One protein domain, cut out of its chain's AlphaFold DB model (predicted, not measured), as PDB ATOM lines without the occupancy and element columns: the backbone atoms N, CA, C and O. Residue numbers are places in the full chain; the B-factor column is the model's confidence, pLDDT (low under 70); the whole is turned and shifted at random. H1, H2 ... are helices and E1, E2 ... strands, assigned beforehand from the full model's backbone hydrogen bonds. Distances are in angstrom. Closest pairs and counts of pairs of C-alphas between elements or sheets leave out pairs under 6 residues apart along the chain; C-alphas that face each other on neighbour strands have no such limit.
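This is residues 8 to 100 of the 108 residues of an uncharacterized protein of Variovorax sp. B4 (UniProt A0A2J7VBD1). A strongly twisted sheet of four strands has one long helix, H3, running slantwise over one of its faces, in two layers. Two short helices complete the picture: H1 only grazes the sheet just after E4, and H2 sits off the sheet by the beginning of H3. The printed part has 93 residues, with four named strands and then three named helices in the order E1 E2 E3 E4 H1 H2 H3; the sheet's order is E1, E2, E3, E4, all antiparallel, and the class is mixed, helices and strands. The whole is compact, with a radius of gyration of the C-alphas of 13.3 A, and spans 37 by 31 by 20 A.

Begin at E1, residues 8 to 14, an edge strand whose antiparallel neighbour is E2, residues 18 to 25; look for N 10 and O 22, 2.9 A apart and within hydrogen-bond range. Next comes E3, residues 35 to 43, antiparallel to E2, with N 21 and O 40 within range at 2.8 A. The other edge strand, E4, residues 48 to 53, is antiparallel to E3, with N 41 and O 50 within range at 2.9 A. E1 to E4 form a meander, each strand the antiparallel neighbour of the one before, and each successive pair is a hairpin. After a tight link, H1, residues 56 to 60, only grazes the sheet; its closest C-alphas to E3 are those of Trp 57 and Ile 37, 6.3 A apart. H2, residues 72 to 76, is not on the sheet. H3, residues 83 to 99, is on the sheet at a height of 8.5 A, over E2 and E3; on the local plane it stands at 32 degrees to E3, only just slantwise to the strands. The closest C-alphas of H3 and E4 are those of Ala 93 and Phe 49, 6.7 A apart. H3 touches H2 with residues 83 to 87 alone, the closest C-alphas being those of Ile 83 and Leu 75 at 6.2 A. H1 is apart from H2 and H3. In H1, H2 and H3 every O i to N i+4 pair is within hydrogen-bond range.

Find C-alpha 8 at (8.136, 23.466, -13.393); from there E1 runs 16.8 A to His 14. E2 covers 22.5 A, E3 23.8 A and E4 16.8 A. Look for H3 from C-alpha 83 at (9.216, 31.571, -26.978) to C-alpha 99 at (-7.740, 17.139, -17.092), 24.4 A on.

The two C-alphas farthest apart are those of Asp 16 and Asp 77, at 39.4 A. The printed part has no cut, and its one long link is H1 to H2, with 11 residues. The mean pLDDT of the printed part is 87.1; look for values under 70 at residue 69 and residues 71 to 79, of which 72 to 76 belong to H2.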
ATOM      1  N   LEU A   8       9.232  24.136 -14.086       94.69
ATOM      2  CA  LEU A   8       8.136  23.466 -13.393       94.69
ATOM      3  C   LEU A   8       7.121  24.500 -12.879       94.69
ATOM      4  O   LEU A   8       7.366  25.706 -12.909       94.69
ATOM      5  N   LEU A   9       5.967  24.021 -12.444       95.81
ATOM      6  CA  LEU A   9       4.930  24.761 -11.745       95.81
ATOM      7  C   LEU A   9       4.924  24.299 -10.291       95.81
ATOM      8  O   LEU A   9       4.861  23.095 -10.056       95.81
ATOM      9  N   GLU A  10       4.929  25.227  -9.344       96.31
ATOM     10  CA  GLU A  10       4.720  24.957  -7.916       96.31
ATOM     11  C   GLU A  10       3.415  25.605  -7.486       96.31
ATOM     12  O   GLU A  10       3.217  26.802  -7.689       96.31
ATOM     13  N   ARG A  11       2.489  24.828  -6.933       96.06
ATOM     14  CA  ARG A  11       1.184  25.344  -6.523       96.06
ATOM     15  C   ARG A  11       1.356  26.289  -5.335       96.06
ATOM     16  O   ARG A  11       1.779  25.871  -4.263       96.06
ATOM     17  N   GLU A  12       0.996  27.551  -5.528       94.12
ATOM     18  CA  GLU A  12       1.071  28.610  -4.515       94.12
ATOM     19  C   GLU A  12      -0.223  28.677  -3.696       94.12
ATOM     20  O   GLU A  12      -0.190  28.793  -2.474       94.12
ATOM     21  N   ALA A  13      -1.373  28.572  -4.368       90.94
ATOM     22  CA  ALA A  13      -2.689  28.646  -3.742       90.94
ATOM     23  C   ALA A  13      -3.687  27.743  -4.465       90.94
ATOM     24  O   ALA A  13      -3.583  27.515  -5.673       90.94
ATOM     25  N   HIS A  14      -4.666  27.232  -3.724       92.12
ATOM     26  CA  HIS A  14      -5.699  26.360  -4.263       92.12
ATOM     27  C   HIS A  14      -7.006  26.549  -3.494       92.12
ATOM     28  O   HIS A  14      -7.116  26.121  -2.350       92.12
ATOM     29  N   ASP A  15      -7.989  27.135  -4.169       91.69
ATOM     30  CA  ASP A  15      -9.366  27.291  -3.699       91.69
ATOM     31  C   ASP A  15     -10.318  26.523  -4.619       91.69
ATOM     32  O   ASP A  15      -9.892  25.985  -5.640       91.69
ATOM     33  N   ASP A  16     -11.617  26.484  -4.315       88.62
ATOM     34  CA  ASP A  16     -12.601  25.753  -5.128       88.62
ATOM     35  C   ASP A  16     -12.630  26.220  -6.593       88.62
ATOM     36  O   ASP A  16     -12.678  25.387  -7.501       88.62
ATOM     37  N   ASP A  17     -12.506  27.528  -6.832       92.31
ATOM     38  CA  ASP A  17     -12.678  28.139  -8.158       92.31
ATOM     39  C   ASP A  17     -11.368  28.525  -8.856       92.31
ATOM     40  O   ASP A  17     -11.334  28.639 -10.087       92.31
ATOM     41  N   VAL A  18     -10.285  28.697  -8.097       95.75
ATOM     42  CA  VAL A  18      -9.005  29.213  -8.595       95.75
ATOM     43  C   VAL A  18      -7.854  28.354  -8.087       95.75
ATOM     44  O   VAL A  18      -7.858  27.881  -6.953       95.75
ATOM     45  N   VAL A  19      -6.853  28.142  -8.934       96.88
ATOM     46  CA  VAL A  19      -5.553  27.609  -8.522       96.88
ATOM     47  C   VAL A  19      -4.452  28.494  -9.086       96.88
ATOM     48  O   VAL A  19      -4.496  28.879 -10.254       96.88
ATOM     49  N   SER A  20      -3.473  28.812  -8.251       97.25
ATOM     50  CA  SER A  20      -2.326  29.637  -8.614       97.25
ATOM     51  C   SER A  20      -1.060  28.805  -8.525       97.25
ATOM     52  O   SER A  20      -0.853  28.080  -7.553       97.25
ATOM     53  N   TYR A  21      -0.205  28.931  -9.531       97.69
ATOM     54  CA  TYR A  21       1.105  28.307  -9.593       97.69
ATOM     55  C   TYR A  21       2.188  29.366  -9.757       97.69
ATOM     56  O   TYR A  21       2.053  30.272 -10.580       97.69
ATOM     57  N   LEU A  22       3.301  29.200  -9.058       96.62
ATOM     58  CA  LEU A  22       4.561  29.811  -9.443       96.62
ATOM     59  C   LEU A  22       5.143  29.020 -10.609       96.62
ATOM     60  O   LEU A  22       5.296  27.803 -10.539       96.62
ATOM     61  N   VAL A  23       5.474  29.714 -11.689       95.25
ATOM     62  CA  VAL A  23       6.255  29.155 -12.787       95.25
ATOM     63  C   VAL A  23       7.717  29.344 -12.435       95.25
ATOM     64  O   VAL A  23       8.183  30.479 -12.357       95.25
ATOM     65  N   VAL A  24       8.437  28.251 -12.225       93.75
ATOM     66  CA  VAL A  24       9.818  28.257 -11.745       93.75
ATOM     67  C   VAL A  24      10.727  27.715 -12.837       93.75
ATOM     68  O   VAL A  24      10.394  26.721 -13.481       93.75
ATOM     69  N   SER A  25      11.865  28.363 -13.071       91.06
ATOM     70  CA  SER A  25      12.821  27.955 -14.102       91.06
ATOM     71  C   SER A  25      14.263  28.102 -13.621       91.06
ATOM     72  O   SER A  25      14.576  29.033 -12.878       91.06
ATOM     73  N   LEU A  26      15.136  27.192 -14.059       89.31
ATOM     74  CA  LEU A  26      16.593  27.312 -13.893       89.31
ATOM     75  C   LEU A  26      17.226  28.183 -14.977       89.31
ATOM     76  O   LEU A  26      18.244  28.824 -14.744       89.31
ATOM     77  N   ASP A  27      16.609  28.232 -16.157       84.94
ATOM     78  CA  ASP A  27      17.248  28.745 -17.373       84.94
ATOM     79  C   ASP A  27      17.517  30.265 -17.354       84.94
ATOM     80  O   ASP A  27      18.205  30.784 -18.231       84.94
ATOM     81  N   PHE A  28      16.967  30.981 -16.370       76.69
ATOM     82  CA  PHE A  28      17.056  32.443 -16.232       76.69
ATOM     83  C   PHE A  28      17.907  32.883 -15.049       76.69
ATOM     84  O   PHE A  28      17.952  34.066 -14.730       76.69
ATOM     85  N   ASN A  29      18.556  31.951 -14.351       74.12
ATOM     86  CA  ASN A  29      19.387  32.300 -13.213       74.12
ATOM     87  C   ASN A  29      20.853  31.962 -13.503       74.12
ATOM     88  O   ASN A  29      21.187  30.785 -13.604       74.12
ATOM     89  N   PRO A  30      21.766  32.949 -13.530       71.81
ATOM     90  CA  PRO A  30      23.194  32.691 -13.726       71.81
ATOM     91  C   PRO A  30      23.848  31.913 -12.571       71.81
ATOM     92  O   PRO A  30      25.024  31.572 -12.654       71.81
ATOM     93  N   LYS A  31      23.117  31.675 -11.474       78.69
ATOM     94  CA  LYS A  31      23.566  30.901 -10.309       78.69
ATOM     95  C   LYS A  31      23.072  29.448 -10.294       78.69
ATOM     96  O   LYS A  31      23.269  28.784  -9.285       78.69
ATOM     97  N   ASP A  32      22.404  28.983 -11.353       78.00
ATOM     98  CA  ASP A  32      21.799  27.641 -11.427       78.00
ATOM     99  C   ASP A  32      20.788  27.342 -10.293       78.00
ATOM    100  O   ASP A  32      20.622  26.200  -9.870       78.00
ATOM    101  N   GLU A  33      20.087  28.361  -9.778       86.12
ATOM    102  CA  GLU A  33      19.035  28.178  -8.760       86.12
ATOM    103  C   GLU A  33      17.648  28.345  -9.383       86.12
ATOM    104  O   GLU A  33      17.429  29.255 -10.188       86.12
ATOM    105  N   TRP A  34      16.700  27.508  -8.960       88.81
ATOM    106  CA  TRP A  34      15.302  27.592  -9.370       88.81
ATOM    107  C   TRP A  34      14.705  28.917  -8.896       88.81
ATOM    108  O   TRP A  34      14.687  29.199  -7.696       88.81
ATOM    109  N   LYS A  35      14.225  29.740  -9.832       89.94
ATOM    110  CA  LYS A  35      13.582  31.017  -9.505       89.94
ATOM    111  C   LYS A  35      12.226  31.163 -10.179       89.94
ATOM    112  O   LYS A  35      12.063  30.717 -11.317       89.94
ATOM    113  N   PRO A  36      11.259  31.803  -9.501       92.62
ATOM    114  CA  PRO A  36       9.986  32.121 -10.118       92.62
ATOM    115  C   PRO A  36      10.210  33.113 -11.265       92.62
ATOM    116  O   PRO A  36      10.868  34.135 -11.097       92.62
ATOM    117  N   ILE A  37       9.661  32.816 -12.435       92.12
ATOM    118  CA  ILE A  37       9.668  33.679 -13.628       92.12
ATOM    119  C   ILE A  37       8.280  34.247 -13.933       92.12
ATOM    120  O   ILE A  37       8.123  35.133 -14.768       92.12
ATOM    121  N   GLY A  38       7.254  33.742 -13.253       94.44
ATOM    122  CA  GLY A  38       5.890  34.216 -13.398       94.44
ATOM    123  C   GLY A  38       4.929  33.499 -12.469       94.44
ATOM    124  O   GLY A  38       5.282  32.506 -11.832       94.44
ATOM    125  N   ARG A  39       3.698  33.990 -12.430       96.56
ATOM    126  CA  ARG A  39       2.563  33.364 -11.768       96.56
ATOM    127  C   ARG A  39       1.530  32.974 -12.815       96.56
ATOM    128  O   ARG A  39       1.126  33.790 -13.639       96.56
ATOM    129  N   LEU A  40       1.112  31.716 -12.782       97.00
ATOM    130  CA  LEU A  40       0.039  31.169 -13.599       97.00
ATOM    131  C   LEU A  40      -1.204  30.995 -12.727       97.00
ATOM    132  O   LEU A  40      -1.205  30.175 -11.813       97.00
ATOM    133  N   THR A  41      -2.271  31.715 -13.043       97.00
ATOM    134  CA  THR A  41      -3.551  31.627 -12.334       97.00
ATOM    135  C   THR A  41      -4.570  30.951 -13.234       97.00
ATOM    136  O   THR A  41      -4.861  31.450 -14.316       97.00
ATOM    137  N   ILE A  42      -5.141  29.832 -12.796       96.69
ATOM    138  CA  ILE A  42      -6.169  29.087 -13.527       96.69
ATOM    139  C   ILE A  42      -7.516  29.274 -12.827       96.69
ATOM    140  O   ILE A  42      -7.677  28.916 -11.660       96.69
ATOM    141  N   ARG A  43      -8.508  29.782 -13.564       95.88
ATOM    142  CA  ARG A  43      -9.917  29.841 -13.150       95.88
ATOM    143  C   ARG A  43     -10.622  28.579 -13.638       95.88
ATOM    144  O   ARG A  43     -10.944  28.455 -14.823       95.88
ATOM    145  N   LYS A  44     -10.860  27.635 -12.728       93.56
ATOM    146  CA  LYS A  44     -11.288  26.262 -13.050       93.56
ATOM    147  C   LYS A  44     -12.636  26.221 -13.766       93.56
ATOM    148  O   LYS A  44     -12.760  25.553 -14.786       93.56
ATOM    149  N   ARG A  45     -13.631  26.958 -13.253       91.81
ATOM    150  CA  ARG A  45     -14.992  26.999 -13.824       91.81
ATOM    151  C   ARG A  45     -15.047  27.658 -15.197       91.81
ATOM    152  O   ARG A  45     -15.869  27.284 -16.023       91.81
ATOM    153  N   GLU A  46     -14.190  28.646 -15.430       92.75
ATOM    154  CA  GLU A  46     -14.157  29.383 -16.694       92.75
ATOM    155  C   GLU A  46     -13.351  28.659 -17.777       92.75
ATOM    156  O   GLU A  46     -13.437  29.032 -18.946       92.75
ATOM    157  N   GLY A  47     -12.542  27.661 -17.401       93.19
ATOM    158  CA  GLY A  47     -11.576  27.047 -18.308       93.19
ATOM    159  C   GLY A  47     -10.580  28.076 -18.846       93.19
ATOM    160  O   GLY A  47     -10.229  28.047 -20.027       93.19
ATOM    161  N   ARG A  48     -10.180  29.036 -18.001       94.81
ATOM    162  CA  ARG A  48      -9.304  30.151 -18.375       94.81
ATOM    163  C   ARG A  48      -8.060  30.210 -17.515       94.81
ATOM    164  O   ARG A  48      -8.097  29.823 -16.349       94.81
ATOM    165  N   PHE A  49      -6.985  30.747 -18.079       95.44
ATOM    166  CA  PHE A  49      -5.792  31.083 -17.315       95.44
ATOM    167  C   PHE A  49      -5.294  32.492 -17.629       95.44
ATOM    168  O   PHE A  49      -5.442  32.976 -18.750       95.44
ATOM    169  N   ASP A  50      -4.661  33.100 -16.635       95.25
ATOM    170  CA  ASP A  50      -3.885  34.327 -16.759       95.25
ATOM    171  C   ASP A  50      -2.437  34.046 -16.360       95.25
ATOM    172  O   ASP A  50      -2.167  33.209 -15.494       95.25
ATOM    173  N   PHE A  51      -1.505  34.753 -16.990       94.88
ATOM    174  CA  PHE A  51      -0.091  34.682 -16.653       94.88
ATOM    175  C   PHE A  51       0.443  36.075 -16.332       94.88
ATOM    176  O   PHE A  51       0.369  36.983 -17.160       94.88
ATOM    177  N   GLU A  52       0.999  36.215 -15.137       94.81
ATOM    178  CA  GLU A  52       1.674  37.414 -14.657       94.81
ATOM    179  C   GLU A  52       3.191  37.158 -14.692       94.81
ATOM    180  O   GLU A  52       3.675  36.308 -13.942       94.81
ATOM    181  N   PRO A  53       3.966  37.830 -15.559       93.38
ATOM    182  CA  PRO A  53       5.416  37.684 -15.553       93.38
ATOM    183  C   PRO A  53       6.016  38.281 -14.270       93.38
ATOM    184  O   PRO A  53       5.530  39.287 -13.758       93.38
ATOM    185  N   LEU A  54       7.100  37.690 -13.768       92.56
ATOM    186  CA  LEU A  54       7.838  38.166 -12.594       92.56
ATOM    187  C   LEU A  54       9.318  38.378 -12.936       92.56
ATOM    188  O   LEU A  54       9.833  37.806 -13.895       92.56
ATOM    189  N   ASN A  55      10.026  39.157 -12.115       88.50
ATOM    190  CA  ASN A  55      11.466  39.406 -12.262       88.50
ATOM    191  C   ASN A  55      11.823  39.919 -13.673       88.50
ATOM    192  O   ASN A  55      11.104  40.749 -14.226       88.50
ATOM    193  N   GLU A  56      12.902  39.415 -14.274       82.50
ATOM    194  CA  GLU A  56      13.376  39.814 -15.608       82.50
ATOM    195  C   GLU A  56      12.286  39.682 -16.687       82.50
ATOM    196  O   GLU A  56      12.230  40.467 -17.629       82.50
ATOM    197  N   TRP A  57      11.353  38.736 -16.540       87.06
ATOM    198  CA  TRP A  57      10.242  38.594 -17.483       87.06
ATOM    199  C   TRP A  57       9.242  39.747 -17.407       87.06
ATOM    200  O   TRP A  57       8.628  40.089 -18.423       87.06
ATOM    201  N   ALA A  58       9.060  40.331 -16.221       89.00
ATOM    202  CA  ALA A  58       8.194  41.488 -16.036       89.00
ATOM    203  C   ALA A  58       8.794  42.723 -16.721       89.00
ATOM    204  O   ALA A  58       8.070  43.467 -17.379       89.00
ATOM    205  N   GLU A  59      10.118  42.894 -16.645       86.12
ATOM    206  CA  GLU A  59      10.839  43.999 -17.292       86.12
ATOM    207  C   GLU A  59      10.751  43.936 -18.822       86.12
ATOM    208  O   GLU A  59      10.606  44.961 -19.486       86.12
ATOM    209  N   VAL A  60      10.787  42.724 -19.385       82.00
ATOM    210  CA  VAL A  60      10.690  42.495 -20.837       82.00
ATOM    211  C   VAL A  60       9.231  42.525 -21.330       82.00
ATOM    212  O   VAL A  60       8.984  42.579 -22.535       82.00
ATOM    213  N   GLY A  61       8.245  42.519 -20.427       81.94
ATOM    214  CA  GLY A  61       6.824  42.575 -20.779       81.94
ATOM    215  C   GLY A  61       6.303  41.287 -21.422       81.94
ATOM    216  O   GLY A  61       5.505  41.332 -22.363       81.94
ATOM    217  N   ILE A  62       6.761  40.124 -20.947       85.31
ATOM    218  CA  ILE A  62       6.352  38.831 -21.508       85.31
ATOM    219  C   ILE A  62       4.879  38.545 -21.217       85.31
ATOM    220  O   ILE A  62       4.447  38.509 -20.070       85.31
ATOM    221  N   THR A  63       4.116  38.257 -22.271       84.94
ATOM    222  CA  THR A  63       2.693  37.910 -22.173       84.94
ATOM    223  C   THR A  63       2.417  36.513 -22.719       84.94
ATOM    224  O   THR A  63       3.046  36.050 -23.679       84.94
ATOM    225  N   ILE A  64       1.447  35.822 -22.120       88.56
ATOM    226  CA  ILE A  64       0.980  34.510 -22.577       88.56
ATOM    227  C   ILE A  64      -0.534  34.587 -22.716       88.56
ATOM    228  O   ILE A  64      -1.243  34.763 -21.732       88.56
ATOM    229  N   SER A  65      -1.019  34.473 -23.952       84.69
ATOM    230  CA  SER A  65      -2.450  34.461 -24.241       84.69
ATOM    231  C   SER A  65      -2.934  33.032 -24.434       84.69
ATOM    232  O   SER A  65      -2.335  32.242 -25.165       84.69
ATOM    233  N   GLN A  66      -4.074  32.714 -23.829       84.56
ATOM    234  CA  GLN A  66      -4.773  31.454 -24.056       84.56
ATOM    235  C   GLN A  66      -5.160  31.266 -25.536       84.56
ATOM    236  O   GLN A  66      -5.070  30.156 -26.066       84.56
ATOM    237  N   GLN A  67      -5.517  32.359 -26.219       80.88
ATOM    238  CA  GLN A  67      -5.935  32.379 -27.629       80.88
ATOM    239  C   GLN A  67      -4.762  32.396 -28.618       80.88
ATOM    240  O   GLN A  67      -4.983  32.436 -29.828       80.88
ATOM    241  N   ASP A  68      -3.516  32.405 -28.133       75.88
ATOM    242  CA  ASP A  68      -2.349  32.332 -29.007       75.88
ATOM    243  C   ASP A  68      -2.277  30.946 -29.664       75.88
ATOM    244  O   ASP A  68      -1.917  29.952 -29.030       75.88
ATOM    245  N   ASN A  69      -2.676  30.883 -30.935       69.50
ATOM    246  CA  ASN A  69      -2.777  29.651 -31.719       69.50
ATOM    247  C   ASN A  69      -1.548  29.403 -32.602       69.50
ATOM    248  O   ASN A  69      -1.567  28.486 -33.423       69.50
ATOM    249  N   ARG A  70      -0.495  30.222 -32.468       72.31
ATOM    250  CA  ARG A  70       0.733  30.074 -33.252       72.31
ATOM    251  C   ARG A  70       1.348  28.697 -33.001       72.31
ATOM    252  O   ARG A  70       1.517  28.259 -31.860       72.31
ATOM    253  N   SER A  71       1.683  28.003 -34.079       67.38
ATOM    254  CA  SER A  71       2.375  26.719 -34.035       67.38
ATOM    255  C   SER A  71       3.790  26.870 -33.474       67.38
ATOM    256  O   SER A  71       4.398  27.935 -33.545       67.38
ATOM    257  N   LEU A  72       4.377  25.772 -32.983       65.00
ATOM    258  CA  LEU A  72       5.790  25.738 -32.572       65.00
ATOM    259  C   LEU A  72       6.746  26.239 -33.661       65.00
ATOM    260  O   LEU A  72       7.810  26.745 -33.331       65.00
ATOM    261  N   ARG A  73       6.375  26.097 -34.940       65.94
ATOM    262  CA  ARG A  73       7.157  26.580 -36.078       65.94
ATOM    263  C   ARG A  73       7.067  28.099 -36.220       65.94
ATOM    264  O   ARG A  73       8.098  28.746 -36.288       65.94
ATOM    265  N   GLU A  74       5.860  28.659 -36.161       67.56
ATOM    266  CA  GLU A  74       5.640  30.117 -36.178       67.56
ATOM    267  C   GLU A  74       6.251  30.807 -34.953       67.56
ATOM    268  O   GLU A  74       6.717  31.940 -35.025       67.56
ATOM    269  N   LEU A  75       6.273  30.102 -33.824       65.38
ATOM    270  CA  LEU A  75       6.948  30.519 -32.605       65.38
ATOM    271  C   LEU A  75       8.479  30.397 -32.748       65.38
ATOM    272  O   LEU A  75       9.196  31.305 -32.353       65.38
ATOM    273  N   ALA A  76       9.008  29.327 -33.344       62.44
ATOM    274  CA  ALA A  76      10.452  29.167 -33.555       62.44
ATOM    275  C   ALA A  76      11.041  30.174 -34.557       62.44
ATOM    276  O   ALA A  76      12.212  30.528 -34.430       62.44
ATOM    277  N   ASP A  77      10.239  30.629 -35.521       62.91
ATOM    278  CA  ASP A  77      10.609  31.687 -36.466       62.91
ATOM    279  C   ASP A  77      10.561  33.085 -35.818       62.91
ATOM    280  O   ASP A  77      11.164  34.031 -36.332       62.91
ATOM    281  N   ALA A  78       9.893  33.232 -34.667       63.53
ATOM    282  CA  ALA A  78      10.003  34.437 -33.862       63.53
ATOM    283  C   ALA A  78      11.399  34.476 -33.226       63.53
ATOM    284  O   ALA A  78      11.783  33.587 -32.468       63.53
ATOM    285  N   SER A  79      12.155  35.542 -33.481       65.62
ATOM    286  CA  SER A  79      13.476  35.799 -32.888       65.62
ATOM    287  C   SER A  79      13.422  36.115 -31.381       65.62
ATOM    288  O   SER A  79      14.280  36.821 -30.857       65.62
ATOM    289  N   GLU A  80      12.394  35.636 -30.679       74.94
ATOM    290  CA  GLU A  80      12.177  35.832 -29.254       74.94
ATOM    291  C   GLU A  80      12.857  34.703 -28.461       74.94
ATOM    292  O   GLU A  80      12.445  33.543 -28.568       74.94
ATOM    293  N   PRO A  81      13.842  35.010 -27.599       76.31
ATOM    294  CA  PRO A  81      14.552  33.990 -26.829       76.31
ATOM    295  C   PRO A  81      13.616  33.139 -25.958       76.31
ATOM    296  O   PRO A  81      13.867  31.959 -25.764       76.31
ATOM    297  N   TRP A  82      12.503  33.706 -25.491       81.31
ATOM    298  CA  TRP A  82      11.624  33.150 -24.453       81.31
ATOM    299  C   TRP A  82      10.475  32.287 -24.985       81.31
ATOM    300  O   TRP A  82       9.659  31.763 -24.221       81.31
ATOM    301  N   ILE A  83      10.388  32.133 -26.305       82.50
ATOM    302  CA  ILE A  83       9.216  31.571 -26.978       82.50
ATOM    303  C   ILE A  83       8.893  30.132 -26.537       82.50
ATOM    304  O   ILE A  83       7.729  29.745 -26.426       82.50
ATOM    305  N   ARG A  84       9.925  29.345 -26.203       83.62
ATOM    306  CA  ARG A  84       9.781  27.955 -25.742       83.62
ATOM    307  C   ARG A  84       9.093  27.867 -24.382       83.62
ATOM    308  O   ARG A  84       8.224  27.018 -24.196       83.62
ATOM    309  N   TRP A  85       9.441  28.759 -23.457       88.50
ATOM    310  CA  TRP A  85       8.824  28.821 -22.134       88.50
ATOM    311  C   TRP A  85       7.372  29.285 -22.245       88.50
ATOM    312  O   TRP A  85       6.496  28.626 -21.690       88.50
ATOM    313  N   ARG A  86       7.092  30.325 -23.050       88.25
ATOM    314  CA  ARG A  86       5.716  30.799 -23.316       88.25
ATOM    315  C   ARG A  86       4.818  29.667 -23.815       88.25
ATOM    316  O   ARG A  86       3.737  29.441 -23.270       88.25
ATOM    317  N   TYR A  87       5.293  28.921 -24.815       86.50
ATOM    318  CA  TYR A  87       4.569  27.775 -25.359       86.50
ATOM    319  C   TYR A  87       4.315  26.702 -24.298       86.50
ATOM    320  O   TYR A  87       3.197  26.201 -24.172       86.50
ATOM    321  N   ARG A  88       5.345  26.354 -23.523       89.50
ATOM    322  CA  ARG A  88       5.259  25.284 -22.529       89.50
ATOM    323  C   ARG A  88       4.317  25.636 -21.378       89.50
ATOM    324  O   ARG A  88       3.498  24.797 -21.021       89.50
ATOM    325  N   ILE A  89       4.357  26.870 -20.872       92.56
ATOM    326  CA  ILE A  89       3.426  27.362 -19.842       92.56
ATOM    327  C   ILE A  89       1.984  27.286 -20.352       92.56
ATOM    328  O   ILE A  89       1.124  26.747 -19.661       92.56
ATOM    329  N   ARG A  90       1.723  27.750 -21.584       92.00
ATOM    330  CA  ARG A  90       0.392  27.642 -22.200       92.00
ATOM    331  C   ARG A  90      -0.058  26.188 -22.313       92.00
ATOM    332  O   ARG A  90      -1.174  25.869 -21.921       92.00
ATOM    333  N   ALA A  91       0.790  25.313 -22.850       90.12
ATOM    334  CA  ALA A  91       0.461  23.900 -23.025       90.12
ATOM    335  C   ALA A  91       0.124  23.231 -21.685       90.12
ATOM    336  O   ALA A  91      -0.833  22.468 -21.598       90.12
ATOM    337  N   TRP A  92       0.873  23.551 -20.632       94.50
ATOM    338  CA  TRP A  92       0.615  23.054 -19.286       94.50
ATOM    339  C   TRP A  92      -0.678  23.597 -18.694       94.50
ATOM    340  O   TRP A  92      -1.478  22.811 -18.201       94.50
ATOM    341  N   ALA A  93      -0.928  24.903 -18.796       95.00
ATOM    342  CA  ALA A  93      -2.170  25.506 -18.322       95.00
ATOM    343  C   ALA A  93      -3.398  24.868 -18.989       95.00
ATOM    344  O   ALA A  93      -4.333  24.462 -18.301       95.00
ATOM    345  N   MET A  94      -3.359  24.712 -20.316       93.38
ATOM    346  CA  MET A  94      -4.422  24.053 -21.078       93.38
ATOM    347  C   MET A  94      -4.602  22.595 -20.650       93.38
ATOM    348  O   MET A  94      -5.727  22.176 -20.406       93.38
ATOM    349  N   HIS A  95      -3.510  21.847 -20.470       94.31
ATOM    350  CA  HIS A  95      -3.583  20.457 -20.026       94.31
ATOM    351  C   HIS A  95      -4.205  20.315 -18.628       94.31
ATOM    352  O   HIS A  95      -5.075  19.474 -18.425       94.31
ATOM    353  N   LEU A  96      -3.804  21.155 -17.669       95.06
ATOM    354  CA  LEU A  96      -4.371  21.152 -16.317       95.06
ATOM    355  C   LEU A  96      -5.870  21.490 -16.330       95.06
ATOM    356  O   LEU A  96      -6.648  20.868 -15.606       95.06
ATOM    357  N   ILE A  97      -6.281  22.441 -17.178       94.75
ATOM    358  CA  ILE A  97      -7.694  22.782 -17.401       94.75
ATOM    359  C   ILE A  97      -8.456  21.582 -17.981       94.75
ATOM    360  O   ILE A  97      -9.497  21.220 -17.446       94.75
ATOM    361  N   GLU A  98      -7.932  20.952 -19.033       94.75
ATOM    362  CA  GLU A  98      -8.565  19.818 -19.724       94.75
ATOM    363  C   GLU A  98      -8.719  18.586 -18.826       94.75
ATOM    364  O   GLU A  98      -9.738  17.902 -18.881       94.75
ATOM    365  N   GLN A  99      -7.715  18.292 -17.996       94.56
ATOM    366  CA  GLN A  99      -7.740  17.139 -17.092       94.56
ATOM    367  C   GLN A  99      -8.517  17.405 -15.797       94.56
ATOM    368  O   GLN A  99      -8.773  16.466 -15.045       94.56
ATOM    369  N   HIS A 100      -8.850  18.667 -15.498       93.62
ATOM    370  CA  HIS A 100      -9.387  19.093 -14.201       93.62
ATOM    371  C   HIS A 100      -8.565  18.574 -13.003       93.62
ATOM    372  O   HIS A 100      -9.098  18.328 -11.919       93.62
TER     373      HIS A 100